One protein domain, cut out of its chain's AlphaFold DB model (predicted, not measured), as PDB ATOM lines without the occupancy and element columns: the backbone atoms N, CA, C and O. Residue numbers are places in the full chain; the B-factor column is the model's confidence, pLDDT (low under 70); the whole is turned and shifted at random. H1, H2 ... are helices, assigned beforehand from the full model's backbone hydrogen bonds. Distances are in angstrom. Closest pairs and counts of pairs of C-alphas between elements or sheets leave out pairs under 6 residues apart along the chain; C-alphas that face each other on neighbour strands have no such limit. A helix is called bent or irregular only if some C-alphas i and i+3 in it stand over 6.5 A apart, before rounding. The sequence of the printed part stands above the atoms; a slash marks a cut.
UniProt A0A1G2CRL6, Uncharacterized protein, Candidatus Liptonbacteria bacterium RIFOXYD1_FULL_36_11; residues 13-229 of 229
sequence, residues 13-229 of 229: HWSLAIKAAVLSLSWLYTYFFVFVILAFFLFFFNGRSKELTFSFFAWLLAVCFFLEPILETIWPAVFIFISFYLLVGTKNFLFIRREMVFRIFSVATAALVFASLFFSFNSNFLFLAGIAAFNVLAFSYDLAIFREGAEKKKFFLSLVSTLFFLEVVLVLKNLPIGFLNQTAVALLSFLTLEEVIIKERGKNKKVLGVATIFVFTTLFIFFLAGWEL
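AT A GLANCE: This is residues 13 to 229 of the 229 residues of an uncharacterized protein of Candidatus Liptonbacteria bacterium RIFOXYD1_FULL_36_11 (UniProt A0A1G2CRL6). The longest helix, H6, stands near the middle of a slab made of two rows of helices packed face to face: H2, H3, H6 and H7 in one row, H1, H4, H5, H8 and H9 in the other. The chain zigzags between and along these rows, and the second row is loose between H4 and H5. The printed part has 217 residues with nine named helices, H1 to H9 in chain order, and no named strand; its class is all helix. H1 to H8 form an up-and-down bundle, each helix running against the one before it. The whole is compact, with a radius of gyration of the C-alphas of 18.1 A, and only just flat, with spans of 52 by 44 by 24 A.

IN THESE COORDINATES: H6, residues 123 to 147, measures 36.4 A from C-alpha 123 at (234.519, 226.059, 89.827) to C-alpha 147. H5 holds residues 98 to 115, and H7 residues 152 to 174, 33.2 A long. H3 holds residues 50 to 70 and H4 residues 74 to 95, 32.1 A long. Both are irregular: C-alphas 66 and 69 are 7.2 A apart in H3, C-alphas 89 and 92 are 7.1 A apart in H4, and H4 has a kink of 43 degrees near residue 89. H1, residues 13 to 29, begins with C-alpha 13 at (212.415, 204.565, 106.317). H2 holds residues 32 to 44, H8 residues 179 to 199, and H9 residues 207 to 224, ending with C-alpha 224 at (244.057, 241.839, 99.669).

HOW THE PARTS SIT: H6 touches H3 at a shallow tilt of 8 degrees, opposite ways; their closest C-alphas, of Ser 55 and Ser 140, are 4.9 A apart. H5 and H6 form a hairpin, closest at the C-alphas of Val 113 and Phe 127, 4.8 A. With residues 135 to 146 alone, H6 touches H7, its hairpin partner; the C-alphas of Asp 142 and Phe 155 are closest, at 6.0 A. H8 touches H5 at the C-alphas of Val 113 and Leu 187, 6.6 A, and H7 at those of Leu 172 and Gln 182, 5.7 A. H9 touches H8 at a shallow tilt of 3 degrees, with the C-alphas of Val 185 and Thr 218 closest, 6.0 A. H4 and H5 only just touch, with 3 pairs of C-alphas within 8 A; Leu 94 and Val 101 are closest, 6.5 A between C-alphas. H3 and H4 form a hairpin, closest at the C-alphas of Leu 67 and Pro 76, 6.8 A. H1 touches H4 at a steep tilt of 36 degrees, only just past shallow; the C-alphas of Ser 24 and Ala 77 are closest, 5.0 A. H2 touches H1, with the C-alphas of Ser 26 and Phe 35 closest, 5.8 A, and H3, with those of Phe 44 and Lys 50, 7.2 A. H7 and H9 are apart. Every O i to N i+4 pair is within hydrogen-bond range in H2, H5, H6, H7, H8 and H9; in H1 it is 12 of 13, in H3 15 of 17, in H4 15 of 18.

THE WHOLE: The C-alphas of Trp 14 and Leu 229 are the two farthest apart, 56.3 A. The printed part has no cut and no long link. The mean pLDDT of the printed part is 73.7; 61 residues are under 70, among them 43 to 55, 87 to 99 and 200 to 212.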
ATOM      1  N   HIS A  13     210.979 204.551 106.622       54.81
ATOM      2  CA  HIS A  13     212.415 204.565 106.317       54.81
ATOM      3  C   HIS A  13     212.816 203.912 104.983       54.81
ATOM      4  O   HIS A  13     213.630 204.479 104.255       54.81
ATOM      5  N   TRP A  14     212.231 202.771 104.615       54.00
ATOM      6  CA  TRP A  14     212.678 202.026 103.429       54.00
ATOM      7  C   TRP A  14     212.087 202.552 102.120       54.00
ATOM      8  O   TRP A  14     212.800 202.681 101.128       54.00
ATOM      9  N   SER A  15     210.809 202.943 102.116       69.25
ATOM     10  CA  SER A  15     210.175 203.509 100.916       69.25
ATOM     11  C   SER A  15     210.824 204.838 100.502       69.25
ATOM     12  O   SER A  15     210.928 205.125  99.313       69.25
ATOM     13  N   LEU A  16     211.307 205.631 101.466       69.69
ATOM     14  CA  LEU A  16     211.988 206.905 101.217       69.69
ATOM     15  C   LEU A  16     213.374 206.722 100.601       69.69
ATOM     16  O   LEU A  16     213.673 207.344  99.583       69.69
ATOM     17  N   ALA A  17     214.194 205.849 101.192       71.38
ATOM     18  CA  ALA A  17     215.526 205.546 100.678       71.38
ATOM     19  C   ALA A  17     215.458 204.983  99.252       71.38
ATOM     20  O   ALA A  17     216.221 205.404  98.391       71.38
ATOM     21  N   ILE A  18     214.483 204.107  98.980       76.69
ATOM     22  CA  ILE A  18     214.264 203.549  97.640       76.69
ATOM     23  C   ILE A  18     213.868 204.648  96.648       76.69
ATOM     24  O   ILE A  18     214.417 204.698  95.556       76.69
ATOM     25  N   LYS A  19     212.970 205.572  97.013       77.69
ATOM     26  CA  LYS A  19     212.599 206.692  96.129       77.69
ATOM     27  C   LYS A  19     213.780 207.616  95.839       77.69
ATOM     28  O   LYS A  19     213.960 208.009  94.692       77.69
ATOM     29  N   ALA A  20     214.590 207.928  96.851       76.19
ATOM     30  CA  ALA A  20     215.808 208.715  96.675       76.19
ATOM     31  C   ALA A  20     216.828 207.991  95.782       76.19
ATOM     32  O   ALA A  20     217.424 208.612  94.907       76.19
ATOM     33  N   ALA A  21     216.983 206.674  95.957       78.94
ATOM     34  CA  ALA A  21     217.881 205.849  95.153       78.94
ATOM     35  C   ALA A  21     217.424 205.788  93.695       78.94
ATOM     36  O   ALA A  21     218.226 206.021  92.799       78.94
ATOM     37  N   VAL A  22     216.133 205.546  93.450       82.38
ATOM     38  CA  VAL A  22     215.544 205.552  92.102       82.38
ATOM     39  C   VAL A  22     215.758 206.904  91.430       82.38
ATOM     40  O   VAL A  22     216.159 206.949  90.272       82.38
ATOM     41  N   LEU A  23     215.560 208.003  92.160       81.56
ATOM     42  CA  LEU A  23     215.787 209.342  91.634       81.56
ATOM     43  C   LEU A  23     217.267 209.582  91.288       81.56
ATOM     44  O   LEU A  23     217.588 210.018  90.185       81.56
ATOM     45  N   SER A  24     218.177 209.239  92.199       80.25
ATOM     46  CA  SER A  24     219.622 209.364  91.988       80.25
ATOM     47  C   SER A  24     220.132 208.494  90.842       80.25
ATOM     48  O   SER A  24     221.010 208.922  90.102       80.25
ATOM     49  N   LEU A  25     219.602 207.281  90.686       82.38
ATOM     50  CA  LEU A  25     219.936 206.401  89.569       82.38
ATOM     51  C   LEU A  25     219.352 206.947  88.267       82.38
ATOM     52  O   LEU A  25     220.031 206.941  87.246       82.38
ATOM     53  N   SER A  26     218.131 207.487  88.292       82.38
ATOM     54  CA  SER A  26     217.552 208.110  87.102       82.38
ATOM     55  C   SER A  26     218.383 209.300  86.613       82.38
ATOM     56  O   SER A  26     218.520 209.465  85.408       82.38
ATOM     57  N   TRP A  27     219.032 210.055  87.507       78.12
ATOM     58  CA  TRP A  27     219.972 211.110  87.109       78.12
ATOM     59  C   TRP A  27     221.160 210.578  86.289       78.12
ATOM     60  O   TRP A  27     221.578 211.220  85.335       78.12
ATOM     61  N   LEU A  28     221.690 209.402  86.643       79.19
ATOM     62  CA  LEU A  28     222.853 208.809  85.969       79.19
ATOM     63  C   LEU A  28     222.511 208.153  84.626       79.19
ATOM     64  O   LEU A  28     223.359 208.094  83.741       79.19
ATOM     65  N   TYR A  29     221.298 207.614  84.488       80.19
ATOM     66  CA  TYR A  29     220.952 206.715  83.379       80.19
ATOM     67  C   TYR A  29     219.846 207.232  82.456       80.19
ATOM     68  O   TYR A  29     219.525 206.570  81.469       80.19
ATOM     69  N   THR A  30     219.224 208.374  82.757       79.31
ATOM     70  CA  THR A  30     218.119 208.907  81.949       79.31
ATOM     71  C   THR A  30     218.377 210.337  81.502       79.31
ATOM     72  O   THR A  30     219.109 211.086  82.140       79.31
ATOM     73  N   TYR A  31     217.748 210.728  80.391       80.88
ATOM     74  CA  TYR A  31     217.759 212.112  79.925       80.88
ATOM     75  C   TYR A  31     217.135 213.046  80.966       80.88
ATOM     76  O   TYR A  31     216.133 212.692  81.594       80.88
ATOM     77  N   PHE A  32     217.667 214.266  81.075       75.00
ATOM     78  CA  PHE A  32     217.237 215.276  82.048       75.00
ATOM     79  C   PHE A  32     215.710 215.437  82.115       75.00
ATOM     80  O   PHE A  32     215.126 215.413  83.192       75.00
ATOM     81  N   PHE A  33     215.021 215.495  80.973       76.31
ATOM     82  CA  PHE A  33     213.559 215.620  80.939       76.31
ATOM     83  C   PHE A  33     212.817 214.426  81.554       76.31
ATOM     84  O   PHE A  33     211.814 214.611  82.244       76.31
ATOM     85  N   VAL A  34     213.315 213.205  81.347       79.19
ATOM     86  CA  VAL A  34     212.743 211.991  81.949       79.19
ATOM     87  C   VAL A  34     212.971 212.012  83.458       79.19
ATOM     88  O   VAL A  34     212.034 211.759  84.216       79.19
ATOM     89  N   PHE A  35     214.170 212.408  83.896       81.12
ATOM     90  CA  PHE A  35     214.477 212.642  85.304       81.12
ATOM     91  C   PHE A  35     213.529 213.672  85.931       81.12
ATOM     92  O   PHE A  35     212.961 213.402  86.984       81.12
ATOM     93  N   VAL A  36     213.290 214.819  85.284       78.94
ATOM     94  CA  VAL A  36     212.394 215.872  85.798       78.94
ATOM     95  C   VAL A  36     210.967 215.357  85.976       78.94
ATOM     96  O   VAL A  36     210.348 215.610  87.011       78.94
ATOM     97  N   ILE A  37     210.443 214.600  85.007       80.81
ATOM     98  CA  ILE A  37     209.102 214.004  85.086       80.81
ATOM     99  C   ILE A  37     209.031 212.994  86.238       80.81
ATOM    100  O   ILE A  37     208.076 212.999  87.018       80.81
ATOM    101  N   LEU A  38     210.052 212.149  86.376       79.00
ATOM    102  CA  LEU A  38     210.124 211.122  87.411       79.00
ATOM    103  C   LEU A  38     210.275 211.749  88.805       79.00
ATOM    104  O   LEU A  38     209.598 211.344  89.751       79.00
ATOM    105  N   ALA A  39     211.078 212.807  88.910       75.81
ATOM    106  CA  ALA A  39     211.229 213.622  90.101       75.81
ATOM    107  C   ALA A  39     209.911 214.277  90.499       75.81
ATOM    108  O   ALA A  39     209.493 214.148  91.648       75.81
ATOM    109  N   PHE A  40     209.216 214.900  89.546       77.25
ATOM    110  CA  PHE A  40     207.903 215.495  89.767       77.25
ATOM    111  C   PHE A  40     206.900 214.450  90.271       77.25
ATOM    112  O   PHE A  40     206.236 214.654  91.290       77.25
ATOM    113  N   PHE A  41     206.835 213.289  89.616       78.69
ATOM    114  CA  PHE A  41     205.956 212.201  90.025       78.69
ATOM    115  C   PHE A  41     206.254 211.745  91.461       78.69
ATOM    116  O   PHE A  41     205.360 211.739  92.309       78.69
ATOM    117  N   LEU A  42     207.516 211.449  91.787       73.62
ATOM    118  CA  LEU A  42     207.903 210.986  93.122       73.62
ATOM    119  C   LEU A  42     207.665 212.033  94.222       73.62
ATOM    120  O   LEU A  42     207.326 211.660  95.351       73.62
ATOM    121  N   PHE A  43     207.811 213.325  93.911       69.31
ATOM    122  CA  PHE A  43     207.627 214.410  94.876       69.31
ATOM    123  C   PHE A  43     206.152 214.699  95.181       69.31
ATOM    124  O   PHE A  43     205.777 214.874  96.347       69.31
ATOM    125  N   PHE A  44     205.301 214.727  94.151       69.75
ATOM    126  CA  PHE A  44     203.915 215.187  94.278       69.75
ATOM    127  C   PHE A  44     202.892 214.072  94.520       69.75
ATOM    128  O   PHE A  44     201.838 214.358  95.090       69.75
ATOM    129  N   PHE A  45     203.199 212.810  94.196       65.50
ATOM    130  CA  PHE A  45     202.238 211.698  94.281       65.50
ATOM    131  C   PHE A  45     201.665 211.453  95.695       65.50
ATOM    132  O   PHE A  45     200.550 210.967  95.821       65.50
ATOM    133  N   ASN A  46     202.365 211.857  96.767       56.47
ATOM    134  CA  ASN A  46     201.926 211.661  98.166       56.47
ATOM    135  C   ASN A  46     201.931 212.953  99.026       56.47
ATOM    136  O   ASN A  46     202.122 212.901 100.245       56.47
ATOM    137  N   GLY A  47     201.845 214.150  98.435       54.22
ATOM    138  CA  GLY A  47     201.975 215.435  99.152       54.22
ATOM    139  C   GLY A  47     200.666 216.034  99.681       54.22
ATOM    140  O   GLY A  47     199.791 216.368  98.892       54.22
ATOM    141  N   ARG A  48     200.557 216.262 101.004       49.94
ATOM    142  CA  ARG A  48     199.432 216.998 101.629       49.94
ATOM    143  C   ARG A  48     199.493 218.527 101.461       49.94
ATOM    144  O   ARG A  48     198.450 219.159 101.548       49.94
ATOM    145  N   SER A  49     200.659 219.127 101.194       53.50
ATOM    146  CA  SER A  49     200.766 220.554 100.839       53.50
ATOM    147  C   SER A  49     201.580 220.722  99.564       53.50
ATOM    148  O   SER A  49     202.763 220.392  99.538       53.50
ATOM    149  N   LYS A  50     200.967 221.246  98.507       63.88
ATOM    150  CA  LYS A  50     201.617 221.350  97.196       63.88
ATOM    151  C   LYS A  50     202.685 222.452  97.143       63.88
ATOM    152  O   LYS A  50     203.594 222.359  96.337       63.88
ATOM    153  N   GLU A  51     202.626 223.451  98.020       62.53
ATOM    154  CA  GLU A  51     203.346 224.725  97.840       62.53
ATOM    155  C   GLU A  51     204.781 224.725  98.396       62.53
ATOM    156  O   GLU A  51     205.725 225.029  97.668       62.53
ATOM    157  N   LEU A  52     204.982 224.311  99.654       60.78
ATOM    158  CA  LEU A  52     206.332 224.096 100.205       60.78
ATOM    159  C   LEU A  52     207.042 222.961  99.466       60.78
ATOM    160  O   LEU A  52     208.215 223.060  99.138       60.78
ATOM    161  N   THR A  53     206.316 221.901  99.120       65.75
ATOM    162  CA  THR A  53     206.861 220.807  98.311       65.75
ATOM    163  C   THR A  53     207.286 221.293  96.920       65.75
ATOM    164  O   THR A  53     208.354 220.916  96.456       65.75
ATOM    165  N   PHE A  54     206.541 222.206  96.293       69.44
ATOM    166  CA  PHE A  54     206.957 222.837  95.037       69.44
ATOM    167  C   PHE A  54     208.182 223.741  95.193       69.44
ATOM    168  O   PHE A  54     209.075 223.694  94.358       69.44
ATOM    169  N   SER A  55     208.266 224.495  96.287       66.94
ATOM    170  CA  SER A  55     209.405 225.369  96.607       66.94
ATOM    171  C   SER A  55     210.732 224.608  96.637       66.94
ATOM    172  O   SER A  55     211.719 224.995  96.018       66.94
ATOM    173  N   PHE A  56     210.738 223.464  97.315       70.06
ATOM    174  CA  PHE A  56     211.922 222.621  97.404       70.06
ATOM    175  C   PHE A  56     212.182 221.786  96.147       70.06
ATOM    176  O   PHE A  56     213.331 221.468  95.846       70.06
ATOM    177  N   PHE A  57     211.135 221.453  95.394       74.81
ATOM    178  CA  PHE A  57     211.289 220.856  94.073       74.81
ATOM    179  C   PHE A  57     211.938 221.839  93.092       74.81
ATOM    180  O   PHE A  57     212.854 221.461  92.371       74.81
ATOM    181  N   ALA A  58     211.524 223.109  93.109       73.94
ATOM    182  CA  ALA A  58     212.126 224.169  92.309       73.94
ATOM    183  C   ALA A  58     213.598 224.387  92.685       73.94
ATOM    184  O   ALA A  58     214.436 224.533  91.800       73.94
ATOM    185  N   TRP A  59     213.928 224.337  93.981       78.38
ATOM    186  CA  TRP A  59     215.318 224.351  94.448       78.38
ATOM    187  C   TRP A  59     216.128 223.184  93.868       78.38
ATOM    188  O   TRP A  59     217.201 223.401  93.308       78.38
ATOM    189  N   LEU A  60     215.595 221.961  93.943       75.00
ATOM    190  CA  LEU A  60     216.254 220.772  93.403       75.00
ATOM    191  C   LEU A  60     216.428 220.869  91.883       75.00
ATOM    192  O   LEU A  60     217.496 220.543  91.381       75.00
ATOM    193  N   LEU A  61     215.430 221.379  91.157       77.88
ATOM    194  CA  LEU A  61     215.535 221.622  89.718       77.88
ATOM    195  C   LEU A  61     216.597 222.660  89.373       77.88
ATOM    196  O   LEU A  61     217.337 222.446  88.422       77.88
ATOM    197  N   ALA A  62     216.683 223.756  90.128       74.56
ATOM    198  CA  ALA A  62     217.713 224.763  89.915       74.56
ATOM    199  C   ALA A  62     219.103 224.140  90.083       74.56
ATOM    200  O   ALA A  62     219.935 224.246  89.188       74.56
ATOM    201  N   VAL A  63     219.321 223.401  91.174       73.56
ATOM    202  CA  VAL A  63     220.573 222.668  91.390       73.56
ATOM    203  C   VAL A  63     220.852 221.701  90.235       73.56
ATOM    204  O   VAL A  63     221.939 221.729  89.671       73.56
ATOM    205  N   CYS A  64     219.879 220.874  89.852       73.62
ATOM    206  CA  CYS A  64     220.036 219.891  88.784       73.62
ATOM    207  C   CYS A  64     220.340 220.538  87.426       73.62
ATOM    208  O   CYS A  64     221.249 220.087  86.744       73.62
ATOM    209  N   PHE A  65     219.640 221.607  87.050       75.81
ATOM    210  CA  PHE A  65     219.856 222.309  85.782       75.81
ATOM    211  C   PHE A  65     221.286 222.855  85.667       75.81
ATOM    212  O   PHE A  65     221.940 222.689  84.643       75.81
ATOM    213  N   PHE A  66     221.819 223.448  86.738       71.25
ATOM    214  CA  PHE A  66     223.191 223.968  86.728       71.25
ATOM    215  C   PHE A  66     224.266 222.885  86.920       71.25
ATOM    216  O   PHE A  66     225.430 223.129  86.602       71.25
ATOM    217  N   LEU A  67     223.897 221.697  87.411       70.44
ATOM    218  CA  LEU A  67     224.780 220.529  87.508       70.44
ATOM    219  C   LEU A  67     224.747 219.630  86.261       70.44
ATOM    220  O   LEU A  67     225.567 218.720  86.169       70.44
ATOM    221  N   GLU A  68     223.846 219.873  85.303       65.12
ATOM    222  CA  GLU A  68     223.727 219.103  84.056       65.12
ATOM    223  C   GLU A  68     225.060 218.976  83.283       65.12
ATOM    224  O   GLU A  68     225.391 217.872  82.866       65.12
ATOM    225  N   PRO A  69     225.932 219.999  83.180       65.44
ATOM    226  CA  PRO A  69     227.225 219.843  82.501       65.44
ATOM    227  C   PRO A  69     228.188 218.850  83.183       65.44
ATOM    228  O   PRO A  69     229.204 218.484  82.603       65.44
ATOM    229  N   ILE A  70     227.890 218.418  84.414       65.31
ATOM    230  CA  ILE A  70     228.727 217.543  85.252       65.31
ATOM    231  C   ILE A  70     228.181 216.089  85.257       65.31
ATOM    232  O   ILE A  70     228.561 215.267  86.099       65.31
ATOM    233  N   LEU A  71     227.307 215.763  84.288       59.97
ATOM    234  CA  LEU A  71     226.621 214.473  84.079       59.97
ATOM    235  C   LEU A  71     227.534 213.239  84.130       59.97
ATOM    236  O   LEU A  71     227.088 212.167  84.525       59.97
ATOM    237  N   GLU A  72     228.810 213.376  83.774       62.66
ATOM    238  CA  GLU A  72     229.747 212.248  83.708       62.66
ATOM    239  C   GLU A  72     230.277 211.792  85.079       62.66
ATOM    240  O   GLU A  72     231.007 210.806  85.171       62.66
ATOM    241  N   THR A  73     229.918 212.480  86.170       69.69
ATOM    242  CA  THR A  73     230.436 212.169  87.510       69.69
ATOM    243  C   THR A  73     229.358 211.657  88.470       69.69
ATOM    244  O   THR A  73     228.184 212.009  88.394       69.69
ATOM    245  N   ILE A  74     229.772 210.828  89.434       74.62
ATOM    246  CA  ILE A  74     228.881 210.227  90.447       74.62
ATOM    247  C   ILE A  74     228.462 211.254  91.521       74.62
ATOM    248  O   ILE A  74     227.423 211.109  92.166       74.62
ATOM    249  N   TRP A  75     229.244 212.319  91.715       72.81
ATOM    250  CA  TRP A  75     229.058 213.282  92.807       72.81
ATOM    251  C   TRP A  75     227.730 214.060  92.759       72.81
ATOM    252  O   TRP A  75     227.072 214.130  93.800       72.81
ATOM    253  N   PRO A  76     227.264 214.579  91.604       71.94
ATOM    254  CA  PRO A  76     225.930 215.161  91.480       71.94
ATOM    255  C   PRO A  76     224.819 214.184  91.865       71.94
ATOM    256  O   PRO A  76     223.889 214.572  92.566       71.94
ATOM    257  N   ALA A  77     224.931 212.908  91.484       72.50
ATOM    258  CA  ALA A  77     223.937 211.895  91.829       72.50
ATOM    259  C   ALA A  77     223.875 211.669  93.348       72.50
ATOM    260  O   ALA A  77     222.793 211.688  93.931       72.50
ATOM    261  N   VAL A  78     225.031 211.563  94.012       76.12
ATOM    262  CA  VAL A  78     225.112 211.469  95.481       76.12
ATOM    263  C   VAL A  78     224.525 212.716  96.148       76.12
ATOM    264  O   VAL A  78     223.763 212.604  97.109       76.12
ATOM    265  N   PHE A  79     224.820 213.908  95.629       74.38
ATOM    266  CA  PHE A  79     224.259 215.153  96.150       74.38
ATOM    267  C   PHE A  79     222.734 215.199  96.003       74.38
ATOM    268  O   PHE A  79     222.030 215.550  96.953       74.38
ATOM    269  N   ILE A  80     222.213 214.801  94.840       75.00
ATOM    270  CA  ILE A  80     220.778 214.706  94.555       75.00
ATOM    271  C   ILE A  80     220.121 213.668  95.470       75.00
ATOM    272  O   ILE A  80     219.062 213.948  96.029       75.00
ATOM    273  N   PHE A  81     220.755 212.512  95.691       76.06
ATOM    274  CA  PHE A  81     220.285 211.490  96.624       76.06
ATOM    275  C   PHE A  81     220.127 212.056  98.035       76.06
ATOM    276  O   PHE A  81     219.048 211.967  98.616       76.06
ATOM    277  N   ILE A  82     221.189 212.667  98.574       75.56
ATOM    278  CA  ILE A  82     221.200 213.237  99.928       75.56
ATOM    279  C   ILE A  82     220.152 214.343 100.031       75.56
ATOM    280  O   ILE A  82     219.343 214.346 100.957       75.56
ATOM    281  N   SER A  83     220.124 215.244  99.055       71.50
ATOM    282  CA  SER A  83     219.185 216.360  99.000       71.50
ATOM    283  C   SER A  83     217.738 215.885  98.957       71.50
ATOM    284  O   SER A  83     216.914 216.342  99.741       71.50
ATOM    285  N   PHE A  84     217.421 214.921  98.095       73.06
ATOM    286  CA  PHE A  84     216.080 214.362  97.984       73.06
ATOM    287  C   PHE A  84     215.689 213.573  99.233       73.06
ATOM    288  O   PHE A  84     214.578 213.721  99.737       73.06
ATOM    289  N   TYR A  85     216.601 212.770  99.778       71.94
ATOM    290  CA  TYR A  85     216.374 212.038 101.018       71.94
ATOM    291  C   TYR A  85     216.080 212.993 102.180       71.94
ATOM    292  O   TYR A  85     215.103 212.802 102.903       71.94
ATOM    293  N   LEU A  86     216.864 214.068 102.313       71.44
ATOM    294  CA  LEU A  86     216.625 215.124 103.291       71.44
ATOM    295  C   LEU A  86     215.301 215.834 103.028       71.44
ATOM    296  O   LEU A  86     214.559 216.076 103.971       71.44
ATOM    297  N   LEU A  87     214.954 216.131 101.778       67.75
ATOM    298  CA  LEU A  87     213.703 216.801 101.429       67.75
ATOM    299  C   LEU A  87     212.468 215.989 101.794       67.75
ATOM    300  O   LEU A  87     211.536 216.500 102.419       67.75
ATOM    301  N   VAL A  88     212.453 214.713 101.419       65.12
ATOM    302  CA  VAL A  88     211.301 213.863 101.700       65.12
ATOM    303  C   VAL A  88     211.292 213.440 103.175       65.12
ATOM    304  O   VAL A  88     210.227 213.403 103.783       65.12
ATOM    305  N   GLY A  89     212.458 213.239 103.800       60.28
ATOM    306  CA  GLY A  89     212.581 212.969 105.239       60.28
ATOM    307  C   GLY A  89     212.202 214.165 106.122       60.28
ATOM    308  O   GLY A  89     211.584 214.004 107.175       60.28
ATOM    309  N   THR A  90     212.479 215.391 105.672       61.84
ATOM    310  CA  THR A  90     212.054 216.626 106.351       61.84
ATOM    311  C   THR A  90     210.634 217.043 105.993       61.84
ATOM    312  O   THR A  90     210.138 218.000 106.579       61.84
ATOM    313  N   LYS A  91     209.912 216.304 105.138       57.09
ATOM    314  CA  LYS A  91     208.526 216.617 104.748       57.09
ATOM    315  C   LYS A  91     207.597 216.828 105.943       57.09
ATOM    316  O   LYS A  91     206.741 217.702 105.897       57.09
ATOM    317  N   ASN A  92     207.805 216.093 107.036       52.50
ATOM    318  CA  ASN A  92     207.048 216.264 108.281       52.50
ATOM    319  C   ASN A  92     207.573 217.429 109.151       52.50
ATOM    320  O   ASN A  92     206.795 218.080 109.850       52.50
ATOM    321  N   PHE A  93     208.869 217.752 109.067       52.25
ATOM    322  CA  PHE A  93     209.503 218.885 109.755       52.25
ATOM    323  C   PHE A  93     209.254 220.231 109.069       52.25
ATOM    324  O   PHE A  93     209.206 221.254 109.754       52.25
ATOM    325  N   LEU A  94     209.000 220.235 107.759       53.44
ATOM    326  CA  LEU A  94     208.582 221.403 106.979       53.44
ATOM    327  C   LEU A  94     207.320 222.063 107.540       53.44
ATOM    328  O   LEU A  94     207.098 223.250 107.337       53.44
ATOM    329  N   PHE A  95     206.500 221.335 108.293       54.38
ATOM    330  CA  PHE A  95     205.301 221.896 108.912       54.38
ATOM    331  C   PHE A  95     205.527 222.431 110.331       54.38
ATOM    332  O   PHE A  95     204.705 223.206 110.806       54.38
ATOM    333  N   ILE A  96     206.614 222.035 111.005       54.91
ATOM    334  CA  ILE A  96     206.821 222.294 112.444       54.91
ATOM    335  C   ILE A  96     208.047 223.191 112.702       54.91
ATOM    336  O   ILE A  96     207.991 224.054 113.571       54.91
ATOM    337  N   ARG A  97     209.156 223.016 111.965       66.19
ATOM    338  CA  ARG A  97     210.431 223.742 112.158       66.19
ATOM    339  C   ARG A  97     211.043 224.210 110.831       66.19
ATOM    340  O   ARG A  97     212.157 223.840 110.473       66.19
ATOM    341  N   ARG A  98     210.313 225.054 110.104       66.50
ATOM    342  CA  ARG A  98     210.685 225.569 108.770       66.50
ATOM    343  C   ARG A  98     212.026 226.277 108.705       66.50
ATOM    344  O   ARG A  98     212.758 226.096 107.745       66.50
ATOM    345  N   GLU A  99     212.331 227.066 109.725       69.00
ATOM    346  CA  GLU A  99     213.603 227.778 109.852       69.00
ATOM    347  C   GLU A  99     214.790 226.808 109.874       69.00
ATOM    348  O   GLU A  99     215.774 227.016 109.176       69.00
ATOM    349  N   MET A 100     214.662 225.687 110.592       71.38
ATOM    350  CA  MET A 100     215.698 224.656 110.644       71.38
ATOM    351  C   MET A 100     215.886 223.979 109.284       71.38
ATOM    352  O   MET A 100     217.018 223.727 108.885       71.38
ATOM    353  N   VAL A 101     214.795 223.719 108.556       71.69
ATOM    354  CA  VAL A 101     214.873 223.128 107.214       71.69
ATOM    355  C   VAL A 101     215.519 224.103 106.227       71.69
ATOM    356  O   VAL A 101     216.470 223.731 105.551       71.69
ATOM    357  N   PHE A 102     215.080 225.366 106.205       75.75
ATOM    358  CA  PHE A 102     215.707 226.420 105.403       75.75
ATOM    359  C   PHE A 102     217.208 226.535 105.685       75.75
ATOM    360  O   PHE A 102     218.000 226.601 104.750       75.75
ATOM    361  N   ARG A 103     217.609 226.467 106.958       78.19
ATOM    362  CA  ARG A 103     219.014 226.517 107.365       78.19
ATOM    363  C   ARG A 103     219.828 225.340 106.837       78.19
ATOM    364  O   ARG A 103     220.923 225.538 106.333       78.19
ATOM    365  N   ILE A 104     219.296 224.118 106.910       81.06
ATOM    366  CA  ILE A 104     219.981 222.922 106.391       81.06
ATOM    367  C   ILE A 104     220.249 223.067 104.889       81.06
ATOM    368  O   ILE A 104     221.368 222.825 104.438       81.06
ATOM    369  N   PHE A 105     219.247 223.499 104.121       78.56
ATOM    370  CA  PHE A 105     219.405 223.685 102.678       78.56
ATOM    371  C   PHE A 105     220.273 224.896 102.323       78.56
ATOM    372  O   PHE A 105     221.051 224.811 101.378       78.56
ATOM    373  N   SER A 106     220.211 225.975 103.107       82.44
ATOM    374  CA  SER A 106     221.108 227.126 102.952       82.44
ATOM    375  C   SER A 106     222.563 226.703 103.167       82.44
ATOM    376  O   SER A 106     223.406 226.921 102.302       82.44
ATOM    377  N   VAL A 107     222.857 225.962 104.237       83.50
ATOM    378  CA  VAL A 107     224.199 225.412 104.480       83.50
ATOM    379  C   VAL A 107     224.638 224.473 103.351       83.50
ATOM    380  O   VAL A 107     225.790 224.530 102.929       83.50
ATOM    381  N   ALA A 108     223.736 223.653 102.802       82.25
ATOM    382  CA  ALA A 108     224.048 222.813 101.644       82.25
ATOM    383  C   ALA A 108     224.410 223.647 100.398       82.25
ATOM    384  O   ALA A 108     225.374 223.324  99.704       82.25
ATOM    385  N   THR A 109     223.700 224.750 100.133       83.56
ATOM    386  CA  THR A 109     224.054 225.675  99.041       83.56
ATOM    387  C   THR A 109     225.356 226.431  99.306       83.56
ATOM    388  O   THR A 109     226.161 226.577  98.390       83.56
ATOM    389  N   ALA A 110     225.626 226.825 100.554       84.25
ATOM    390  CA  ALA A 110     226.897 227.434 100.946       84.25
ATOM    391  C   ALA A 110     228.067 226.474 100.713       84.25
ATOM    392  O   ALA A 110     229.117 226.884 100.230       84.25
ATOM    393  N   ALA A 111     227.874 225.184 101.008       82.94
ATOM    394  CA  ALA A 111     228.869 224.149 100.765       82.94
ATOM    395  C   ALA A 111     229.164 223.964  99.267       82.94
ATOM    396  O   ALA A 111     230.321 223.755  98.913       82.94
ATOM    397  N   LEU A 112     228.163 224.095  98.384       80.25
ATOM    398  CA  LEU A 112     228.383 224.091  96.930       80.25
ATOM    399  C   LEU A 112     229.230 225.290  96.478       80.25
ATOM    400  O   LEU A 112     230.193 225.112  95.732       80.25
ATOM    401  N   VAL A 113     228.921 226.495  96.972       83.75
ATOM    402  CA  VAL A 113     229.725 227.698  96.690       83.75
ATOM    403  C   VAL A 113     231.138 227.539  97.253       83.75
ATOM    404  O   VAL A 113     232.105 227.844  96.569       83.75
ATOM    405  N   PHE A 114     231.296 226.995  98.457       84.88
ATOM    406  CA  PHE A 114     232.610 226.733  99.042       84.88
ATOM    407  C   PHE A 114     233.416 225.711  98.233       84.88
ATOM    408  O   PHE A 114     234.599 225.920  97.979       84.88
ATOM    409  N   ALA A 115     232.777 224.631  97.778       81.88
ATOM    410  CA  ALA A 115     233.418 223.614  96.950       81.88
ATOM    411  C   ALA A 115     233.985 224.209  95.650       81.88
ATOM    412  O   ALA A 115     235.032 223.760  95.182       81.88
ATOM    413  N   SER A 116     233.366 225.263  95.106       82.88
ATOM    414  CA  SER A 116     233.879 225.939  93.910       82.88
ATOM    415  C   SER A 116     235.308 226.483  94.056       82.88
ATOM    416  O   SER A 116     236.010 226.581  93.054       82.88
ATOM    417  N   LEU A 117     235.784 226.744  95.283       81.44
ATOM    418  CA  LEU A 117     237.163 227.175  95.551       81.44
ATOM    419  C   LEU A 117     238.210 226.077  95.309       81.44
ATOM    420  O   LEU A 117     239.373 226.388  95.071       81.44
ATOM    421  N   PHE A 118     237.817 224.803  95.392       79.19
ATOM    422  CA  PHE A 118     238.745 223.665  95.382       79.19
ATOM    423  C   PHE A 118     238.660 222.822  94.105       79.19
ATOM    424  O   PHE A 118     239.607 222.112  93.773       79.19
ATOM    425  N   PHE A 119     237.549 222.893  93.369       72.19
ATOM    426  CA  PHE A 119     237.353 222.125  92.138       72.19
ATOM    427  C   PHE A 119     237.745 222.946  90.901       72.19
ATOM    428  O   PHE A 119     236.925 223.672  90.347       72.19
ATOM    429  N   SER A 120     238.989 222.794  90.431       60.31
ATOM    430  CA  SER A 120     239.557 223.580  89.319       60.31
ATOM    431  C   SER A 120     238.813 223.451  87.983       60.31
ATOM    432  O   SER A 120     238.759 224.414  87.226       60.31
ATOM    433  N   PHE A 121     238.224 222.288  87.687       58.28
ATOM    434  CA  PHE A 121     237.588 222.020  86.389       58.28
ATOM    435  C   PHE A 121     236.117 222.463  86.295       58.28
ATOM    436  O   PHE A 121     235.608 222.589  85.190       58.28
ATOM    437  N   ASN A 122     235.439 222.735  87.420       68.69
ATOM    438  CA  ASN A 122     233.998 223.057  87.460       68.69
ATOM    439  C   ASN A 122     233.645 224.199  88.432       68.69
ATOM    440  O   ASN A 122     232.485 224.372  88.811       68.69
ATOM    441  N   SER A 123     234.637 224.984  88.840       75.00
ATOM    442  CA  SER A 123     234.519 226.059  89.827       75.00
ATOM    443  C   SER A 123     233.415 227.068  89.480       75.00
ATOM    444  O   SER A 123     232.496 227.275  90.270       75.00
ATOM    445  N   ASN A 124     233.409 227.605  88.259       77.88
ATOM    446  CA  ASN A 124     232.374 228.548  87.811       77.88
ATOM    447  C   ASN A 124     230.957 227.950  87.828       77.88
ATOM    448  O   ASN A 124     229.996 228.637  88.173       77.88
ATOM    449  N   PHE A 125     230.810 226.670  87.480       76.62
ATOM    450  CA  PHE A 125     229.507 226.006  87.467       76.62
ATOM    451  C   PHE A 125     228.980 225.768  88.881       76.62
ATOM    452  O   PHE A 125     227.832 226.099  89.160       76.62
ATOM    453  N   LEU A 126     229.821 225.268  89.793       76.25
ATOM    454  CA  LEU A 126     229.458 225.081  91.202       76.25
ATOM    455  C   LEU A 126     229.100 226.409  91.881       76.25
ATOM    456  O   LEU A 126     228.147 226.472  92.658       76.25
ATOM    457  N   PHE A 127     229.825 227.474  91.536       82.44
ATOM    458  CA  PHE A 127     229.551 228.831  91.992       82.44
ATOM    459  C   PHE A 127     228.157 229.308  91.555       82.44
ATOM    460  O   PHE A 127     227.329 229.673  92.395       82.44
ATOM    461  N   LEU A 128     227.858 229.237  90.253       81.00
ATOM    462  CA  LEU A 128     226.558 229.638  89.708       81.00
ATOM    463  C   LEU A 128     225.413 228.753  90.216       81.00
ATOM    464  O   LEU A 128     224.358 229.277  90.569       81.00
ATOM    465  N   ALA A 129     225.631 227.438  90.317       77.88
ATOM    466  CA  ALA A 129     224.660 226.491  90.858       77.88
ATOM    467  C   ALA A 129     224.307 226.826  92.311       77.88
ATOM    468  O   ALA A 129     223.128 226.889  92.658       77.88
ATOM    469  N   GLY A 130     225.312 227.093  93.151       80.38
ATOM    470  CA  GLY A 130     225.112 227.466  94.550       80.38
ATOM    471  C   GLY A 130     224.339 228.777  94.707       80.38
ATOM    472  O   GLY A 130     223.388 228.839  95.488       80.38
ATOM    473  N   ILE A 131     224.678 229.801  93.915       83.56
ATOM    474  CA  ILE A 131     223.976 231.094  93.920       83.56
ATOM    475  C   ILE A 131     222.532 230.950  93.434       83.56
ATOM    476  O   ILE A 131     221.612 231.464  94.075       83.56
ATOM    477  N   ALA A 132     222.307 230.264  92.315       81.19
ATOM    478  CA  ALA A 132     220.968 230.082  91.765       81.19
ATOM    479  C   ALA A 132     220.082 229.278  92.722       81.19
ATOM    480  O   ALA A 132     218.955 229.680  93.014       81.19
ATOM    481  N   ALA A 133     220.617 228.188  93.275       80.56
ATOM    482  CA  ALA A 133     219.934 227.374  94.266       80.56
ATOM    483  C   ALA A 133     219.565 228.197  95.504       80.56
ATOM    484  O   ALA A 133     218.425 228.134  95.955       80.56
ATOM    485  N   PHE A 134     220.472 229.026  96.023       83.12
ATOM    486  CA  PHE A 134     220.163 229.891  97.159       83.12
ATOM    487  C   PHE A 134     219.023 230.864  96.876       83.12
ATOM    488  O   PHE A 134     218.088 230.956  97.665       83.12
ATOM    489  N   ASN A 135     219.073 231.564  95.742       80.38
ATOM    490  CA  ASN A 135     218.041 232.532  95.379       80.38
ATOM    491  C   ASN A 135     216.674 231.857  95.233       80.38
ATOM    492  O   ASN A 135     215.672 232.367  95.732       80.38
ATOM    493  N   VAL A 136     216.634 230.676  94.607       81.19
ATOM    494  CA  VAL A 136     215.405 229.886  94.503       81.19
ATOM    495  C   VAL A 136     214.934 229.440  95.887       81.19
ATOM    496  O   VAL A 136     213.748 229.568  96.182       81.19
ATOM    497  N   LEU A 137     215.830 228.982  96.766       79.69
ATOM    498  CA  LEU A 137     215.490 228.603  98.141       79.69
ATOM    499  C   LEU A 137     214.884 229.778  98.921       79.69
ATOM    500  O   LEU A 137     213.806 229.636  99.496       79.69
ATOM    501  N   ALA A 138     215.571 230.922  98.931       77.19
ATOM    502  CA  ALA A 138     215.187 232.129  99.654       77.19
ATOM    503  C   ALA A 138     213.847 232.670  99.151       77.19
ATOM    504  O   ALA A 138     212.909 232.823  99.934       77.19
ATOM    505  N   PHE A 139     213.704 232.836  97.834       76.62
ATOM    506  CA  PHE A 139     212.459 233.300  97.226       76.62
ATOM    507  C   PHE A 139     211.280 232.374  97.540       76.62
ATOM    508  O   PHE A 139     210.190 232.823  97.896       76.62
ATOM    509  N   SER A 140     211.493 231.063  97.437       73.38
ATOM    510  CA  SER A 140     210.419 230.098  97.655       73.38
ATOM    511  C   SER A 140     210.029 230.001  99.134       73.38
ATOM    512  O   SER A 140     208.847 229.886  99.466       73.38
ATOM    513  N   TYR A 141     211.007 230.112 100.036       73.75
ATOM    514  CA  TYR A 141     210.778 230.215 101.475       73.75
ATOM    515  C   TYR A 141     209.974 231.471 101.839       73.75
ATOM    516  O   TYR A 141     209.032 231.405 102.633       73.75
ATOM    517  N   ASP A 142     210.290 232.601 101.210       73.75
ATOM    518  CA  ASP A 142     209.593 233.870 101.408       73.75
ATOM    519  C   ASP A 142     208.152 233.825 100.917       73.75
ATOM    520  O   ASP A 142     207.238 234.263 101.622       73.75
ATOM    521  N   LEU A 143     207.929 233.234  99.746       72.25
ATOM    522  CA  LEU A 143     206.601 233.066  99.168       72.25
ATOM    523  C   LEU A 143     205.720 232.147 100.026       72.25
ATOM    524  O   LEU A 143     204.548 232.458 100.253       72.25
ATOM    525  N   ALA A 144     206.285 231.056 100.556       69.00
ATOM    526  CA  ALA A 144     205.582 230.154 101.465       69.00
ATOM    527  C   ALA A 144     205.144 230.856 102.763       69.00
ATOM    528  O   ALA A 144     204.054 230.611 103.271       69.00
ATOM    529  N   ILE A 145     205.976 231.756 103.289       67.94
ATOM    530  CA  ILE A 145     205.700 232.490 104.531       67.94
ATOM    531  C   ILE A 145     204.703 233.631 104.311       67.94
ATOM    532  O   ILE A 145     203.817 233.842 105.140       67.94
ATOM    533  N   PHE A 146     204.787 234.337 103.183       70.44
ATOM    534  CA  PHE A 146     203.828 235.380 102.821       70.44
ATOM    535  C   PHE A 146     202.396 234.845 102.711       70.44
ATOM    536  O   PHE A 146     201.462 235.457 103.233       70.44
ATOM    537  N   ARG A 147     202.219 233.677 102.079       67.62
ATOM    538  CA  ARG A 147     200.901 233.038 101.919       67.62
ATOM    539  C   ARG A 147     200.249 232.639 103.241       67.62
ATOM    540  O   ARG A 147     199.029 232.550 103.306       67.62
ATOM    541  N   GLU A 148     201.033 232.465 104.297       66.25
ATOM    542  CA  GLU A 148     200.539 232.141 105.638       66.25
ATOM    543  C   GLU A 148     200.250 233.368 106.507       66.25
ATOM    544  O   GLU A 148     200.051 233.250 107.715       66.25
ATOM    545  N   GLY A 149     200.190 234.554 105.899       64.75
ATOM    546  CA  GLY A 149     199.798 235.777 106.590       64.75
ATOM    547  C   GLY A 149     200.935 236.445 107.358       64.75
ATOM    548  O   GLY A 149     200.678 237.223 108.277       64.75
ATOM    549  N   ALA A 150     202.194 236.173 106.997       65.19
ATOM    550  CA  ALA A 150     203.315 236.938 107.526       65.19
ATOM    551  C   ALA A 150     203.197 238.434 107.184       65.19
ATOM    552  O   ALA A 150     202.664 238.827 106.145       65.19
ATOM    553  N   GLU A 151     203.737 239.282 108.061       74.00
ATOM    554  CA  GLU A 151     203.765 240.729 107.857       74.00
ATOM    555  C   GLU A 151     204.408 241.078 106.506       74.00
ATOM    556  O   GLU A 151     205.564 240.724 106.250       74.00
ATOM    557  N   LYS A 152     203.691 241.843 105.669       75.94
ATOM    558  CA  LYS A 152     204.168 242.306 104.349       75.94
ATOM    559  C   LYS A 152     205.573 242.915 104.412       75.94
ATOM    560  O   LYS A 152     206.366 242.722 103.498       75.94
ATOM    561  N   LYS A 153     205.895 243.601 105.517       75.44
ATOM    562  CA  LYS A 153     207.211 244.193 105.779       75.44
ATOM    563  C   LYS A 153     208.333 243.148 105.827       75.44
ATOM    564  O   LYS A 153     209.377 243.368 105.227       75.44
ATOM    565  N   LYS A 154     208.121 242.015 106.504       70.75
ATOM    566  CA  LYS A 154     209.125 240.942 106.643       70.75
ATOM    567  C   LYS A 154     209.356 240.213 105.323       70.75
ATOM    568  O   LYS A 154     210.493 239.888 105.000       70.75
ATOM    569  N   PHE A 155     208.288 240.004 104.554       74.31
ATOM    570  CA  PHE A 155     208.387 239.469 103.197       74.31
ATOM    571  C   PHE A 155     209.169 240.417 102.281       74.31
ATOM    572  O   PHE A 155     210.131 239.998 101.648       74.31
ATOM    573  N   PHE A 156     208.807 241.705 102.266       77.38
ATOM    574  CA  PHE A 156     209.471 242.701 101.426       77.38
ATOM    575  C   PHE A 156     210.960 242.840 101.761       77.38
ATOM    576  O   PHE A 156     211.786 242.841 100.858       77.38
ATOM    577  N   LEU A 157     211.317 242.882 103.048       73.50
ATOM    578  CA  LEU A 157     212.715 242.952 103.484       73.50
ATOM    579  C   LEU A 157     213.531 241.744 103.000       73.50
ATOM    580  O   LEU A 157     214.666 241.892 102.554       73.50
ATOM    581  N   SER A 158     212.947 240.549 103.072       72.56
ATOM    582  CA  SER A 158     213.597 239.307 102.655       72.56
ATOM    583  C   SER A 158     213.771 239.218 101.137       72.56
ATOM    584  O   SER A 158     214.840 238.859 100.641       72.56
ATOM    585  N   LEU A 159     212.762 239.674 100.393       78.06
ATOM    586  CA  LEU A 159     212.822 239.782  98.941       78.06
ATOM    587  C   LEU A 159     213.884 240.799  98.503       78.06
ATOM    588  O   LEU A 159     214.703 240.487  97.644       78.06
ATOM    589  N   VAL A 160     213.936 241.974  99.140       81.25
ATOM    590  CA  VAL A 160     214.988 242.978  98.906       81.25
ATOM    591  C   VAL A 160     216.370 242.418  99.242       81.25
ATOM    592  O   VAL A 160     217.304 242.630  98.481       81.25
ATOM    593  N   SER A 161     216.503 241.655 100.329       74.19
ATOM    594  CA  SER A 161     217.772 241.018 100.715       74.19
ATOM    595  C   SER A 161     218.244 240.004  99.665       74.19
ATOM    596  O   SER A 161     219.426 239.953  99.334       74.19
ATOM    597  N   THR A 162     217.313 239.235  99.094       77.00
ATOM    598  CA  THR A 162     217.597 238.273  98.018       77.00
ATOM    599  C   THR A 162     217.994 238.985  96.719       77.00
ATOM    600  O   THR A 162     218.962 238.600  96.073       77.00
ATOM    601  N   LEU A 163     217.302 240.069  96.353       81.38
ATOM    602  CA  LEU A 163     217.665 240.879  95.184       81.38
ATOM    603  C   LEU A 163     219.025 241.562  95.355       81.38
ATOM    604  O   LEU A 163     219.836 241.543  94.432       81.38
ATOM    605  N   PHE A 164     219.303 242.090  96.547       81.56
ATOM    606  CA  PHE A 164     220.594 242.685  96.879       81.56
ATOM    607  C   PHE A 164     221.735 241.672  96.736       81.56
ATOM    608  O   PHE A 164     222.786 242.002  96.199       81.56
ATOM    609  N   PHE A 165     221.530 240.414  97.143       82.19
ATOM    610  CA  PHE A 165     222.517 239.354  96.906       82.19
ATOM    611  C   PHE A 165     222.849 239.187  95.426       82.19
ATOM    612  O   PHE A 165     224.012 239.056  95.049       82.19
ATOM    613  N   LEU A 166     221.810 239.169  94.593       81.56
ATOM    614  CA  LEU A 166     221.936 238.975  93.160       81.56
ATOM    615  C   LEU A 166     222.705 240.149  92.539       81.56
ATOM    616  O   LEU A 166     223.621 239.926  91.750       81.56
ATOM    617  N   GLU A 167     222.420 241.380  92.968       82.12
ATOM    618  CA  GLU A 167     223.207 242.558  92.593       82.12
ATOM    619  C   GLU A 167     224.673 242.434  93.019       82.12
ATOM    620  O   GLU A 167     225.554 242.653  92.190       82.12
ATOM    621  N   VAL A 168     224.959 242.020  94.259       82.00
ATOM    622  CA  VAL A 168     226.340 241.807  94.727       82.00
ATOM    623  C   VAL A 168     227.067 240.797  93.840       82.00
ATOM    624  O   VAL A 168     228.181 241.065  93.402       82.00
ATOM    625  N   VAL A 169     226.438 239.668  93.510       83.44
ATOM    626  CA  VAL A 169     227.017 238.666  92.601       83.44
ATOM    627  C   VAL A 169     227.274 239.247  91.207       83.44
ATOM    628  O   VAL A 169     228.332 238.997  90.626       83.44
ATOM    629  N   LEU A 170     226.338 240.028  90.661       83.81
ATOM    630  CA  LEU A 170     226.501 240.667  89.352       83.81
ATOM    631  C   LEU A 170     227.645 241.683  89.351       83.81
ATOM    632  O   LEU A 170     228.420 241.724  88.398       83.81
ATOM    633  N   VAL A 171     227.777 242.472  90.418       84.44
ATOM    634  CA  VAL A 171     228.893 243.409  90.582       84.44
ATOM    635  C   VAL A 171     230.211 242.645  90.683       84.44
ATOM    636  O   VAL A 171     231.141 242.966  89.951       84.44
ATOM    637  N   LEU A 172     230.285 241.598  91.510       84.69
ATOM    638  CA  LEU A 172     231.490 240.775  91.663       84.69
ATOM    639  C   LEU A 172     231.953 240.167  90.341       84.69
ATOM    640  O   LEU A 172     233.148 240.165  90.071       84.69
ATOM    641  N   LYS A 173     231.018 239.710  89.499       82.31
ATOM    642  CA  LYS A 173     231.328 239.157  88.175       82.31
ATOM    643  C   LYS A 173     231.980 240.182  87.238       82.31
ATOM    644  O   LYS A 173     232.761 239.797  86.374       82.31
ATOM    645  N   ASN A 174     231.641 241.461  87.386       83.88
ATOM    646  CA  ASN A 174     232.169 242.541  86.551       83.88
ATOM    647  C   ASN A 174     233.434 243.188  87.133       83.88
ATOM    648  O   ASN A 174     234.050 244.017  86.466       83.88
ATOM    649  N   LEU A 175     233.810 242.852  88.369       82.56
ATOM    650  CA  LEU A 175     235.017 243.380  88.987       82.56
ATOM    651  C   LEU A 175     236.247 242.570  88.543       82.56
ATOM    652  O   LEU A 175     236.191 241.335  88.549       82.56
ATOM    653  N   PRO A 176     237.371 243.243  88.224       82.12
ATOM    654  CA  PRO A 176     238.637 242.613  87.843       82.12
ATOM    655  C   PRO A 176     239.377 242.086  89.084       82.12
ATOM    656  O   PRO A 176     240.474 242.513  89.441       82.12
ATOM    657  N   ILE A 177     238.709 241.199  89.811       82.44
ATOM    658  CA  ILE A 177     239.242 240.490  90.967       82.44
ATOM    659  C   ILE A 177     239.271 239.000  90.643       82.44
ATOM    660  O   ILE A 177     238.325 238.476  90.053       82.44
ATOM    661  N   GLY A 178     240.334 238.307  91.052       82.56
ATOM    662  CA  GLY A 178     240.458 236.870  90.814       82.56
ATOM    663  C   GLY A 178     239.260 236.069  91.346       82.56
ATOM    664  O   GLY A 178     238.638 236.429  92.353       82.56
ATOM    665  N   PHE A 179     238.950 234.943  90.696       82.88
ATOM    666  CA  PHE A 179     237.800 234.076  91.009       82.88
ATOM    667  C   PHE A 179     237.713 233.668  92.493       82.88
ATOM    668  O   PHE A 179     236.625 233.571  93.066       82.88
ATOM    669  N   LEU A 180     238.865 233.467  93.140       83.62
ATOM    670  CA  LEU A 180     238.948 233.140  94.563       83.62
ATOM    671  C   LEU A 180     238.349 234.257  95.430       83.62
ATOM    672  O   LEU A 180     237.553 233.985  96.330       83.62
ATOM    673  N   ASN A 181     238.662 235.514  95.113       83.06
ATOM    674  CA  ASN A 181     238.149 236.678  95.829       83.06
ATOM    675  C   ASN A 181     236.659 236.891  95.540       83.06
ATOM    676  O   ASN A 181     235.890 237.137  96.468       83.06
ATOM    677  N   GLN A 182     236.228 236.717  94.284       83.88
ATOM    678  CA  GLN A 182     234.808 236.775  93.909       83.88
ATOM    679  C   GLN A 182     233.987 235.764  94.721       83.88
ATOM    680  O   GLN A 182     232.963 236.106  95.315       83.88
ATOM    681  N   THR A 183     234.480 234.529  94.809       83.38
ATOM    682  CA  THR A 183     233.819 233.446  95.537       83.38
ATOM    683  C   THR A 183     233.809 233.687  97.044       83.38
ATOM    684  O   THR A 183     232.786 233.466  97.692       83.38
ATOM    685  N   ALA A 184     234.906 234.192  97.616       83.56
ATOM    686  CA  ALA A 184     234.985 234.520  99.038       83.56
ATOM    687  C   ALA A 184     233.991 235.625  99.435       83.56
ATOM    688  O   ALA A 184     233.265 235.474 100.421       83.56
ATOM    689  N   VAL A 185     233.898 236.705  98.649       83.88
ATOM    690  CA  VAL A 185     232.934 237.786  98.913       83.88
ATOM    691  C   VAL A 185     231.497 237.299  98.721       83.88
ATOM    692  O   VAL A 185     230.633 237.608  99.544       83.88
ATOM    693  N   ALA A 186     231.226 236.492  97.694       83.88
ATOM    694  CA  ALA A 186     229.903 235.908  97.483       83.88
ATOM    695  C   ALA A 186     229.489 234.983  98.640       83.88
ATOM    696  O   ALA A 186     228.354 235.059  99.102       83.88
ATOM    697  N   LEU A 187     230.403 234.158  99.159       84.44
ATOM    698  CA  LEU A 187     230.136 233.264 100.288       84.44
ATOM    699  C   LEU A 187     229.907 234.034 101.598       84.44
ATOM    700  O   LEU A 187     229.017 233.693 102.373       84.44
ATOM    701  N   LEU A 188     230.648 235.115 101.840       83.94
ATOM    702  CA  LEU A 188     230.387 235.995 102.984       83.94
ATOM    703  C   LEU A 188     229.050 236.726 102.860       83.94
ATOM    704  O   LEU A 188     228.305 236.827 103.836       83.94
ATOM    705  N   SER A 189     228.723 237.203 101.659       81.50
ATOM    706  CA  SER A 189     227.435 237.844 101.366       81.50
ATOM    707  C   SER A 189     226.292 236.857 101.591       81.50
ATOM    708  O   SER A 189     225.312 237.175 102.254       81.50
ATOM    709  N   PHE A 190     226.465 235.619 101.131       82.94
ATOM    710  CA  PHE A 190     225.538 234.519 101.360       82.94
ATOM    711  C   PHE A 190     225.284 234.303 102.860       82.94
ATOM    712  O   PHE A 190     224.139 234.346 103.306       82.94
ATOM    713  N   LEU A 191     226.345 234.101 103.653       82.44
ATOM    714  CA  LEU A 191     226.211 233.734 105.070       82.44
ATOM    715  C   LEU A 191     225.591 234.865 105.889       82.44
ATOM    716  O   LEU A 191     224.812 234.629 106.811       82.44
ATOM    717  N   THR A 192     225.930 236.104 105.547       79.88
ATOM    718  CA  THR A 192     225.412 237.287 106.235       79.88
ATOM    719  C   THR A 192     223.946 237.516 105.906       79.88
ATOM    720  O   THR A 192     223.165 237.789 106.814       79.88
ATOM    721  N   LEU A 193     223.537 237.316 104.653       77.88
ATOM    722  CA  LEU A 193     222.137 237.391 104.250       77.88
ATOM    723  C   LEU A 193     221.294 236.259 104.828       77.88
ATOM    724  O   LEU A 193     220.188 236.525 105.293       77.88
ATOM    725  N   GLU A 194     221.807 235.026 104.867       78.56
ATOM    726  CA  GLU A 194     221.153 233.922 105.577       78.56
ATOM    727  C   GLU A 194     220.886 234.327 107.034       78.56
ATOM    728  O   GLU A 194     219.770 234.185 107.542       78.56
ATOM    729  N   GLU A 195     221.886 234.909 107.701       76.38
ATOM    730  CA  GLU A 195     221.737 235.360 109.077       76.38
ATOM    731  C   GLU A 195     220.775 236.542 109.227       76.38
ATOM    732  O   GLU A 195     220.057 236.587 110.222       76.38
ATOM    733  N   VAL A 196     220.714 237.472 108.270       74.44
ATOM    734  CA  VAL A 196     219.736 238.574 108.256       74.44
ATOM    735  C   VAL A 196     218.318 238.026 108.091       74.44
ATOM    736  O   VAL A 196     217.455 238.348 108.906       74.44
ATOM    737  N   ILE A 197     218.084 237.149 107.108       71.81
ATOM    738  CA  ILE A 197     216.775 236.532 106.834       71.81
ATOM    739  C   ILE A 197     216.269 235.771 108.066       71.81
ATOM    740  O   ILE A 197     215.085 235.851 108.407       71.81
ATOM    741  N   ILE A 198     217.162 235.070 108.770       71.75
ATOM    742  CA  ILE A 198     216.837 234.325 109.990       71.75
ATOM    743  C   ILE A 198     216.662 235.265 111.203       71.75
ATOM    744  O   ILE A 198     215.659 235.181 111.914       71.75
ATOM    745  N   LYS A 199     217.606 236.186 111.461       70.38
ATOM    746  CA  LYS A 199     217.634 237.022 112.679       70.38
ATOM    747  C   LYS A 199     216.603 238.143 112.689       70.38
ATOM    748  O   LYS A 199     216.069 238.391 113.761       70.38
ATOM    749  N   GLU A 200     216.283 238.781 111.560       62.69
ATOM    750  CA  GLU A 200     215.198 239.786 111.478       62.69
ATOM    751  C   GLU A 200     213.815 239.174 111.752       62.69
ATOM    752  O   GLU A 200     212.860 239.860 112.120       62.69
ATOM    753  N   ARG A 201     213.691 237.849 111.614       58.22
ATOM    754  CA  ARG A 201     212.465 237.118 111.952       58.22
ATOM    755  C   ARG A 201     212.410 236.710 113.426       58.22
ATOM    756  O   ARG A 201     211.313 236.508 113.951       58.22
ATOM    757  N   GLY A 202     213.555 236.671 114.111       55.25
ATOM    758  CA  GLY A 202     213.666 236.572 115.567       55.25
ATOM    759  C   GLY A 202     213.702 237.948 116.251       55.25
ATOM    760  O   GLY A 202     214.053 238.959 115.661       55.25
ATOM    761  N   LYS A 203     213.381 238.030 117.548       51.88
ATOM    762  CA  LYS A 203     213.473 239.287 118.331       51.88
ATOM    763  C   LYS A 203     214.924 239.692 118.684       51.88
ATOM    764  O   LYS A 203     215.155 240.275 119.742       51.88
ATOM    765  N   ASN A 204     215.923 239.357 117.864       54.62
ATOM    766  CA  ASN A 204     217.336 239.498 118.233       54.62
ATOM    767  C   ASN A 204     218.023 240.685 117.538       54.62
ATOM    768  O   ASN A 204     218.324 240.652 116.352       54.62
ATOM    769  N   LYS A 205     218.375 241.709 118.327       54.94
ATOM    770  CA  LYS A 205     218.956 243.003 117.902       54.94
ATOM    771  C   LYS A 205     220.409 242.963 117.378       54.94
ATOM    772  O   LYS A 205     221.025 244.012 117.222       54.94
ATOM    773  N   LYS A 206     221.001 241.792 117.120       60.25
ATOM    774  CA  LYS A 206     222.431 241.673 116.744       60.25
ATOM    775  C   LYS A 206     222.711 241.756 115.234       60.25
ATOM    776  O   LYS A 206     223.825 241.453 114.819       60.25
ATOM    777  N   VAL A 207     221.741 242.177 114.420       64.06
ATOM    778  CA  VAL A 207     221.878 242.316 112.952       64.06
ATOM    779  C   VAL A 207     223.009 243.284 112.579       64.06
ATOM    780  O   VAL A 207     223.798 243.001 111.681       64.06
ATOM    781  N   LEU A 208     223.171 244.366 113.350       63.19
ATOM    782  CA  LEU A 208     224.221 245.364 113.124       63.19
ATOM    783  C   LEU A 208     225.638 244.772 113.228       63.19
ATOM    784  O   LEU A 208     226.516 245.141 112.455       63.19
ATOM    785  N   GLY A 209     225.867 243.824 114.146       66.50
ATOM    786  CA  GLY A 209     227.183 243.199 114.319       66.50
ATOM    787  C   GLY A 209     227.577 242.330 113.123       66.50
ATOM    788  O   GLY A 209     228.724 242.355 112.697       66.50
ATOM    789  N   VAL A 210     226.605 241.629 112.535       69.31
ATOM    790  CA  VAL A 210     226.799 240.790 111.341       69.31
ATOM    791  C   VAL A 210     227.106 241.650 110.122       69.31
ATOM    792  O   VAL A 210     228.068 241.379 109.413       69.31
ATOM    793  N   ALA A 211     226.340 242.727 109.926       68.44
ATOM    794  CA  ALA A 211     226.581 243.690 108.854       68.44
ATOM    795  C   ALA A 211     227.956 244.364 108.992       68.44
ATOM    796  O   ALA A 211     228.661 244.555 108.008       68.44
ATOM    797  N   THR A 212     228.373 244.671 110.223       68.75
ATOM    798  CA  THR A 212     229.697 245.252 110.486       68.75
ATOM    799  C   THR A 212     230.808 244.267 110.113       68.75
ATOM    800  O   THR A 212     231.714 244.623 109.364       68.75
ATOM    801  N   ILE A 213     230.710 243.010 110.565       74.00
ATOM    802  CA  ILE A 213     231.662 241.947 110.207       74.00
ATOM    803  C   ILE A 213     231.693 241.740 108.690       74.00
ATOM    804  O   ILE A 213     232.773 241.631 108.118       74.00
ATOM    805  N   PHE A 214     230.535 241.747 108.030       77.69
ATOM    806  CA  PHE A 214     230.438 241.637 106.579       77.69
ATOM    807  C   PHE A 214     231.215 242.742 105.862       77.69
ATOM    808  O   PHE A 214     232.057 242.441 105.016       77.69
ATOM    809  N   VAL A 215     230.969 244.006 106.221       77.06
ATOM    810  CA  VAL A 215     231.622 245.162 105.592       77.06
ATOM    811  C   VAL A 215     233.130 245.110 105.812       77.06
ATOM    812  O   VAL A 215     233.880 245.204 104.845       77.06
ATOM    813  N   PHE A 216     233.589 244.884 107.047       73.75
ATOM    814  CA  PHE A 216     235.024 244.809 107.337       73.75
ATOM    815  C   PHE A 216     235.708 243.649 106.614       73.75
ATOM    816  O   PHE A 216     236.779 243.838 106.043       73.75
ATOM    817  N   THR A 217     235.090 242.466 106.586       77.38
ATOM    818  CA  THR A 217     235.683 241.293 105.925       77.38
ATOM    819  C   THR A 217     235.703 241.469 104.407       77.38
ATOM    820  O   THR A 217     236.694 241.144 103.763       77.38
ATOM    821  N   THR A 218     234.649 242.049 103.833       77.19
ATOM    822  CA  THR A 218     234.572 242.335 102.394       77.19
ATOM    823  C   THR A 218     235.603 243.379 101.974       77.19
ATOM    824  O   THR A 218     236.325 243.166 101.004       77.19
ATOM    825  N   LEU A 219     235.736 244.476 102.728       78.19
ATOM    826  CA  LEU A 219     236.773 245.484 102.489       78.19
ATOM    827  C   LEU A 219     238.178 244.893 102.620       78.19
ATOM    828  O   LEU A 219     239.047 245.204 101.811       78.19
ATOM    829  N   PHE A 220     238.394 244.019 103.603       76.88
ATOM    830  CA  PHE A 220     239.667 243.329 103.784       76.88
ATOM    831  C   PHE A 220     239.997 242.410 102.600       76.88
ATOM    832  O   PHE A 220     241.126 242.424 102.119       76.88
ATOM    833  N   ILE A 221     239.013 241.674 102.071       77.81
ATOM    834  CA  ILE A 221     239.201 240.863 100.860       77.81
ATOM    835  C   ILE A 221     239.519 241.751  99.662       77.81
ATOM    836  O   ILE A 221     240.477 241.465  98.959       77.81
ATOM    837  N   PHE A 222     238.789 242.849  99.445       79.31
ATOM    838  CA  PHE A 222     239.088 243.771  98.343       79.31
ATOM    839  C   PHE A 222     240.465 244.430  98.461       79.31
ATOM    840  O   PHE A 222     241.121 244.653  97.446       79.31
ATOM    841  N   PHE A 223     240.916 244.720  99.682       76.69
ATOM    842  CA  PHE A 223     242.259 245.233  99.937       76.69
ATOM    843  C   PHE A 223     243.340 244.199  99.592       76.69
ATOM    844  O   PHE A 223     244.344 244.543  98.974       76.69
ATOM    845  N   LEU A 224     243.126 242.932  99.956       77.81
ATOM    846  CA  LEU A 224     244.057 241.839  99.669       77.81
ATOM    847  C   LEU A 224     243.971 241.306  98.237       77.81
ATOM    848  O   LEU A 224     244.889 240.617  97.804       77.81
ATOM    849  N   ALA A 225     242.879 241.589  97.524       74.94
ATOM    850  CA  ALA A 225     242.530 240.886  96.298       74.94
ATOM    851  C   ALA A 225     243.583 241.011  95.195       74.94
ATOM    852  O   ALA A 225     243.676 240.087  94.395       74.94
ATOM    853  N   GLY A 226     244.361 242.103  95.174       63.69
ATOM    854  CA  GLY A 226     245.227 242.449  94.048       63.69
ATOM    855  C   GLY A 226     244.372 242.685  92.803       63.69
ATOM    856  O   GLY A 226     243.757 241.768  92.273       63.69
ATOM    857  N   TRP A 227     244.252 243.930  92.354       74.12
ATOM    858  CA  TRP A 227     243.412 244.223  91.193       74.12
ATOM    859  C   TRP A 227     244.137 243.719  89.945       74.12
ATOM    860  O   TRP A 227     245.213 244.220  89.614       74.12
ATOM    861  N   GLU A 228     243.576 242.697  89.303       63.62
ATOM    862  CA  GLU A 228     244.099 242.123  88.062       63.62
ATOM    863  C   GLU A 228     243.661 243.041  86.909       63.62
ATOM    864  O   GLU A 228     242.641 242.802  86.268       63.62
ATOM    865  N   LEU A 229     244.373 244.164  86.739       55.59
ATOM    866  CA  LEU A 229     244.178 245.130  85.646       55.59
ATOM    867  C   LEU A 229     244.743 244.619  84.317       55.59
ATOM    868  O   LEU A 229     245.891 244.118  84.320       55.59
TER     869      LEU A 229